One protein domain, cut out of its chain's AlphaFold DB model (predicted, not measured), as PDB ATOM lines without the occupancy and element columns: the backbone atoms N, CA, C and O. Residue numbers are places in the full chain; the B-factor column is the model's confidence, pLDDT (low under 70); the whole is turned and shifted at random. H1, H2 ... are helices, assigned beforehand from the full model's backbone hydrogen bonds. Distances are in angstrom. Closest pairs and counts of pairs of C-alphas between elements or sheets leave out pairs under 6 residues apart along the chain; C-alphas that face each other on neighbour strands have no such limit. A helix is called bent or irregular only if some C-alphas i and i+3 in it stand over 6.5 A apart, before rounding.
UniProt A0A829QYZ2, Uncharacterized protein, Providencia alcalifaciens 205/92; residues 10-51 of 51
ATOM      1  N   SER A  10      78.505  27.629  83.978       97.94
ATOM      2  CA  SER A  10      78.430  27.551  82.520       97.94
ATOM      3  C   SER A  10      76.987  27.295  82.084       97.94
ATOM      4  O   SER A  10      76.177  26.773  82.855       97.94
ATOM      5  N   TRP A  11      76.662  27.614  80.830       98.38
ATOM      6  CA  TRP A  11      75.325  27.355  80.285       98.38
ATOM      7  C   TRP A  11      74.964  25.860  80.340       98.38
ATOM      8  O   TRP A  11      73.829  25.512  80.648       98.38
ATOM      9  N   PHE A  12      75.945  24.980  80.098       98.38
ATOM     10  CA  PHE A  12      75.762  23.532  80.158       98.38
ATOM     11  C   PHE A  12      75.435  23.071  81.583       98.38
ATOM     12  O   PHE A  12      74.488  22.315  81.781       98.38
ATOM     13  N   GLY A  13      76.168  23.573  82.585       97.94
ATOM     14  CA  GLY A  13      75.887  23.278  83.993       97.94
ATOM     15  C   GLY A  13      74.488  23.741  84.406       97.94
ATOM     16  O   GLY A  13      73.744  22.972  85.007       97.94
ATOM     17  N   ALA A  14      74.092  24.949  83.998       98.12
ATOM     18  CA  ALA A  14      72.751  25.470  84.259       98.12
ATOM     19  C   ALA A  14      71.649  24.618  83.600       98.12
ATOM     20  O   ALA A  14      70.648  24.311  84.244       98.12
ATOM     21  N   ALA A  15      71.836  24.183  82.348       98.19
ATOM     22  CA  ALA A  15      70.887  23.302  81.665       98.19
ATOM     23  C   ALA A  15      70.724  21.958  82.399       98.19
ATOM     24  O   ALA A  15      69.598  21.509  82.618       98.19
ATOM     25  N   CYS A  16      71.830  21.350  82.838       98.19
ATOM     26  CA  CYS A  16      71.814  20.099  83.598       98.19
ATOM     27  C   CYS A  16      71.134  20.251  84.969       98.19
ATOM     28  O   CYS A  16      70.336  19.395  85.358       98.19
ATOM     29  N   GLU A  17      71.398  21.344  85.690       98.25
ATOM     30  CA  GLU A  17      70.762  21.608  86.987       98.25
ATOM     31  C   GLU A  17      69.261  21.890  86.881       98.25
ATOM     32  O   GLU A  17      68.507  21.522  87.783       98.25
ATOM     33  N   LEU A  18      68.806  22.511  85.791       98.19
ATOM     34  CA  LEU A  18      67.381  22.717  85.538       98.19
ATOM     35  C   LEU A  18      66.686  21.423  85.103       98.19
ATOM     36  O   LEU A  18      65.581  21.143  85.563       98.19
ATOM     37  N   HIS A  19      67.325  20.625  84.244       98.19
ATOM     38  CA  HIS A  19      66.703  19.432  83.667       98.19
ATOM     39  C   HIS A  19      66.620  18.252  84.651       98.19
ATOM     40  O   HIS A  19      65.637  17.510  84.628       98.19
ATOM     41  N   ARG A  20      67.612  18.119  85.551       98.19
ATOM     42  CA  ARG A  20      67.735  17.122  86.642       98.19
ATOM     43  C   ARG A  20      67.812  15.654  86.220       98.19
ATOM     44  O   ARG A  20      68.745  14.966  86.621       98.19
ATOM     45  N   ASP A  21      66.840  15.173  85.459       98.44
ATOM     46  CA  ASP A  21      66.703  13.780  85.043       98.44
ATOM     47  C   ASP A  21      66.475  13.718  83.536       98.44
ATOM     48  O   ASP A  21      65.507  14.272  83.024       98.44
ATOM     49  N   TRP A  22      67.353  13.004  82.834       97.81
ATOM     50  CA  TRP A  22      67.268  12.780  81.392       97.81
ATOM     51  C   TRP A  22      65.918  12.231  80.941       97.81
ATOM     52  O   TRP A  22      65.463  12.546  79.845       97.81
ATOM     53  N   ARG A  23      65.271  11.407  81.772       98.19
ATOM     54  CA  ARG A  23      64.003  10.752  81.429       98.19
ATOM     55  C   ARG A  23      62.840  11.736  81.312       98.19
ATOM     56  O   ARG A  23      61.812  11.351  80.766       98.19
ATOM     57  N   ASN A  24      63.000  12.969  81.794       97.88
ATOM     58  CA  ASN A  24      61.977  14.004  81.685       97.88
ATOM     59  C   ASN A  24      61.740  14.418  80.224       97.88
ATOM     60  O   ASN A  24      60.588  14.563  79.829       97.88
ATOM     61  N   ASP A  25      62.805  14.577  79.426       98.38
ATOM     62  CA  ASP A  25      62.728  14.756  77.969       98.38
ATOM     63  C   ASP A  25      64.095  14.499  77.305       98.38
ATOM     64  O   ASP A  25      64.908  15.405  77.093       98.38
ATOM     65  N   ILE A  26      64.337  13.232  76.957       97.81
ATOM     66  CA  ILE A  26      65.600  12.777  76.362       97.81
ATOM     67  C   ILE A  26      65.852  13.461  75.011       97.81
ATOM     68  O   ILE A  26      66.981  13.853  74.710       97.81
ATOM     69  N   VAL A  27      64.808  13.602  74.189       97.69
ATOM     70  CA  VAL A  27      64.927  14.122  72.819       97.69
ATOM     71  C   VAL A  27      65.161  15.628  72.842       97.69
ATOM     72  O   VAL A  27      66.036  16.114  72.121       97.69
ATOM     73  N   GLY A  28      64.439  16.367  73.687       97.94
ATOM     74  CA  GLY A  28      64.619  17.810  73.829       97.94
ATOM     75  C   GLY A  28      66.002  18.174  74.361       97.94
ATOM     76  O   GLY A  28      66.691  19.002  73.757       97.94
ATOM     77  N   LEU A  29      66.463  17.513  75.432       98.19
ATOM     78  CA  LEU A  29      67.800  17.775  75.979       98.19
ATOM     79  C   LEU A  29      68.910  17.342  75.010       98.19
ATOM     80  O   LEU A  29      69.866  18.088  74.793       98.19
ATOM     81  N   GLY A  30      68.753  16.180  74.365       97.62
ATOM     82  CA  GLY A  30      69.679  15.714  73.331       97.62
ATOM     83  C   GLY A  30      69.780  16.689  72.153       97.62
ATOM     84  O   GLY A  30      70.880  16.992  71.689       97.62
ATOM     85  N   THR A  31      68.653  17.263  71.722       98.38
ATOM     86  CA  THR A  31      68.615  18.281  70.658       98.38
ATOM     87  C   THR A  31      69.331  19.567  71.073       98.38
ATOM     88  O   THR A  31      70.135  20.093  70.300       98.38
ATOM     89  N   LEU A  32      69.104  20.060  72.299       98.44
ATOM     90  CA  LEU A  32      69.803  21.237  72.832       98.44
ATOM     91  C   LEU A  32      71.325  21.036  72.806       98.44
ATOM     92  O   LEU A  32      72.063  21.906  72.335       98.44
ATOM     93  N   PHE A  33      71.799  19.880  73.273       98.31
ATOM     94  CA  PHE A  33      73.227  19.570  73.290       98.31
ATOM     95  C   PHE A  33      73.790  19.400  71.883       98.31
ATOM     96  O   PHE A  33      74.825  19.985  71.582       98.31
ATOM     97  N   SER A  34      73.094  18.694  70.991       98.06
ATOM     98  CA  SER A  34      73.512  18.552  69.593       98.06
ATOM     99  C   SER A  34      73.647  19.906  68.887       98.06
ATOM    100  O   SER A  34      74.585  20.112  68.118       98.06
ATOM    101  N   ASN A  35      72.764  20.868  69.164       98.50
ATOM    102  CA  ASN A  35      72.806  22.193  68.538       98.50
ATOM    103  C   ASN A  35      73.993  23.051  69.000       98.50
ATOM    104  O   ASN A  35      74.540  23.802  68.192       98.50
ATOM    105  N   HIS A  36      74.414  22.918  70.262       98.38
ATOM    106  CA  HIS A  36      75.399  23.815  70.883       98.38
ATOM    107  C   HIS A  36      76.731  23.153  71.268       98.38
ATOM    108  O   HIS A  36      77.662  23.857  71.657       98.38
ATOM    109  N   ILE A  37      76.853  21.829  71.144       98.50
ATOM    110  CA  ILE A  37      78.067  21.056  71.436       98.50
ATOM    111  C   ILE A  37      78.369  20.148  70.229       98.50
ATOM    112  O   ILE A  37      77.818  19.047  70.135       98.50
ATOM    113  N   PRO A  38      79.246  20.574  69.297       98.50
ATOM    114  CA  PRO A  38      79.591  19.784  68.111       98.50
ATOM    115  C   PRO A  38      80.099  18.375  68.441       98.50
ATOM    116  O   PRO A  38      79.719  17.416  67.776       98.50
ATOM    117  N   ASP A  39      80.879  18.226  69.515       98.62
ATOM    118  CA  ASP A  39      81.372  16.917  69.959       98.62
ATOM    119  C   ASP A  39      80.228  15.977  70.363       98.62
ATOM    120  O   ASP A  39      80.242  14.794  70.027       98.62
ATOM    121  N   TYR A  40      79.184  16.504  71.013       98.38
ATOM    122  CA  TYR A  40      78.009  15.718  71.391       98.38
ATOM    123  C   TYR A  40      77.209  15.280  70.159       98.38
ATOM    124  O   TYR A  40      76.785  14.126  70.067       98.38
ATOM    125  N   ARG A  41      77.075  16.164  69.160       98.44
ATOM    126  CA  ARG A  41      76.467  15.824  67.865       98.44
ATOM    127  C   ARG A  41      77.220  14.697  67.156       98.44
ATOM    128  O   ARG A  41      76.583  13.794  66.611       98.44
ATOM    129  N   ASN A  42      78.553  14.727  67.174       98.38
ATOM    130  CA  ASN A  42      79.384  13.689  66.556       98.38
ATOM    131  C   ASN A  42      79.150  12.317  67.212       98.38
ATOM    132  O   ASN A  42      79.017  11.311  66.508       98.38
ATOM    133  N   LEU A  43      79.036  12.279  68.546       98.38
ATOM    134  CA  LEU A  43      78.730  11.056  69.295       98.38
ATOM    135  C   LEU A  43      77.347  10.499  68.942       98.38
ATOM    136  O   LEU A  43      77.240   9.313  68.634       98.38
ATOM    137  N   MET A  44      76.312  11.346  68.936       97.75
ATOM    138  CA  MET A  44      74.953  10.934  68.559       97.75
ATOM    139  C   MET A  44      74.910  10.375  67.134       97.75
ATOM    140  O   MET A  44      74.392   9.286  66.923       97.75
ATOM    141  N   THR A  45      75.536  11.071  66.179       98.25
ATOM    142  CA  THR A  45      75.583  10.641  64.771       98.25
ATOM    143  C   THR A  45      76.241   9.268  64.629       98.25
ATOM    144  O   THR A  45      75.723   8.395  63.936       98.25
ATOM    145  N   SER A  46      77.371   9.058  65.311       98.19
ATOM    146  CA  SER A  46      78.090   7.780  65.271       98.19
ATOM    147  C   SER A  46      77.259   6.655  65.893       98.19
ATOM    148  O   SER A  46      77.155   5.577  65.315       98.19
ATOM    149  N   PHE A  47      76.622   6.909  67.039       97.50
ATOM    150  CA  PHE A  47      75.752   5.943  67.709       97.50
ATOM    151  C   PHE A  47      74.525   5.567  66.870       97.50
ATOM    152  O   PHE A  47      74.226   4.383  66.733       97.50
ATOM    153  N   ASP A  48      73.849   6.550  66.275       96.31
ATOM    154  CA  ASP A  48      72.663   6.312  65.452       96.31
ATOM    155  C   ASP A  48      72.999   5.560  64.158       96.31
ATOM    156  O   ASP A  48      72.172   4.800  63.673       96.31
ATOM    157  N   SER A  49      74.220   5.702  63.626       97.00
ATOM    158  CA  SER A  49      74.673   4.921  62.462       97.00
ATOM    159  C   SER A  49      74.949   3.439  62.760       97.00
ATOM    160  O   SER A  49      75.052   2.642  61.829       97.00
ATOM    161  N   LEU A  50      75.104   3.080  64.040       96.19
ATOM    162  CA  LEU A  50      75.368   1.710  64.498       96.19
ATOM    163  C   LEU A  50      74.111   0.979  64.994       96.19
ATOM    164  O   LEU A  50      74.186  -0.218  65.274       96.19
ATOM    165  N   LYS A  51      72.996   1.696  65.154       75.38
ATOM    166  CA  LYS A  51      71.682   1.122  65.464       75.38
ATOM    167  C   LYS A  51      71.036   0.517  64.226       75.38
ATOM    168  O   LYS A  51      70.345  -0.508  64.415       75.38
TER     169      LYS A  51
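What this domain is: This is residues 10 to 51 of the 51 residues of an uncharacterized protein of Providencia alcalifaciens 205/92 (UniProt A0A829QYZ2). Three helices follow one another in a flat, open zigzag: H1 and H2 stand side by side with a gap between them and run opposite ways, and H3 splays away from the far end of H2, so that H2 and H3 make a V. H2 lies between the other two, and H1 has no contact with H3. The printed part has 42 residues with three named helices, in the order H1, H2, H3, and no named strand; the class is all helix. It is only just loose, close to compact, with a radius of gyration of the C-alphas of 11.0 A, and the C-alphas span 30 by 21 by 10 A.

Where its parts are: The printed part begins at Ser 10, just before H1, which holds residues 11 to 19 and is 12.2 A long from first to last C-alpha. C-alpha 11 is at (75.325, 27.355, 80.285). After residues 20 to 25 comes H2, residues 26 to 36, which is 15.7 A long and begins with C-alpha 26 at (65.600, 12.777, 76.362). Ile 37 separates it from H3, residues 38 to 50, the longest helix at 13 residues and 18.9 A. C-alpha 50 is at (75.368, 1.710, 64.498), and Lys 51 follows as the chain's last residue.

How they stand to each other: H1 and H2 are close but not clearly touching, with 1 pair of C-alphas within 8 A. That closest pair is His 19 and Leu 29, with C-alphas 7.9 A apart. The two helices run opposite ways at a shallow tilt of 9 degrees, and their centres are 12.0 A apart. H2 and H3 touch only at the corner by their link, and H3 does so with residues 40 to 44 alone. Their closest C-alphas, those of Ser 34 and Arg 41, are 4.4 A apart. They run opposite ways at a steep tilt of 50 degrees. H1 and H3 are apart. In H1, H2 and H3 every O i to N i+4 pair is within hydrogen-bond range, and no helix is bent.

The domain as a whole: The two C-alphas farthest apart are those of Ser 10 and Lys 51, the first and last printed, at 32.2 A. The link from H1 to H2 is short and the link from H2 to H3 is tight; no link is long. Two stretches stand free: residues 23 to 28, of which 26 to 28 belong to H2, and residues 46 to 51, of which 46 to 50 belong to H3. Without them the body has 30 residues and spans 25 by 18 by 10 A. The printed part has no cut. The mean pLDDT of the printed part is 97.5, and no printed residue is under 70.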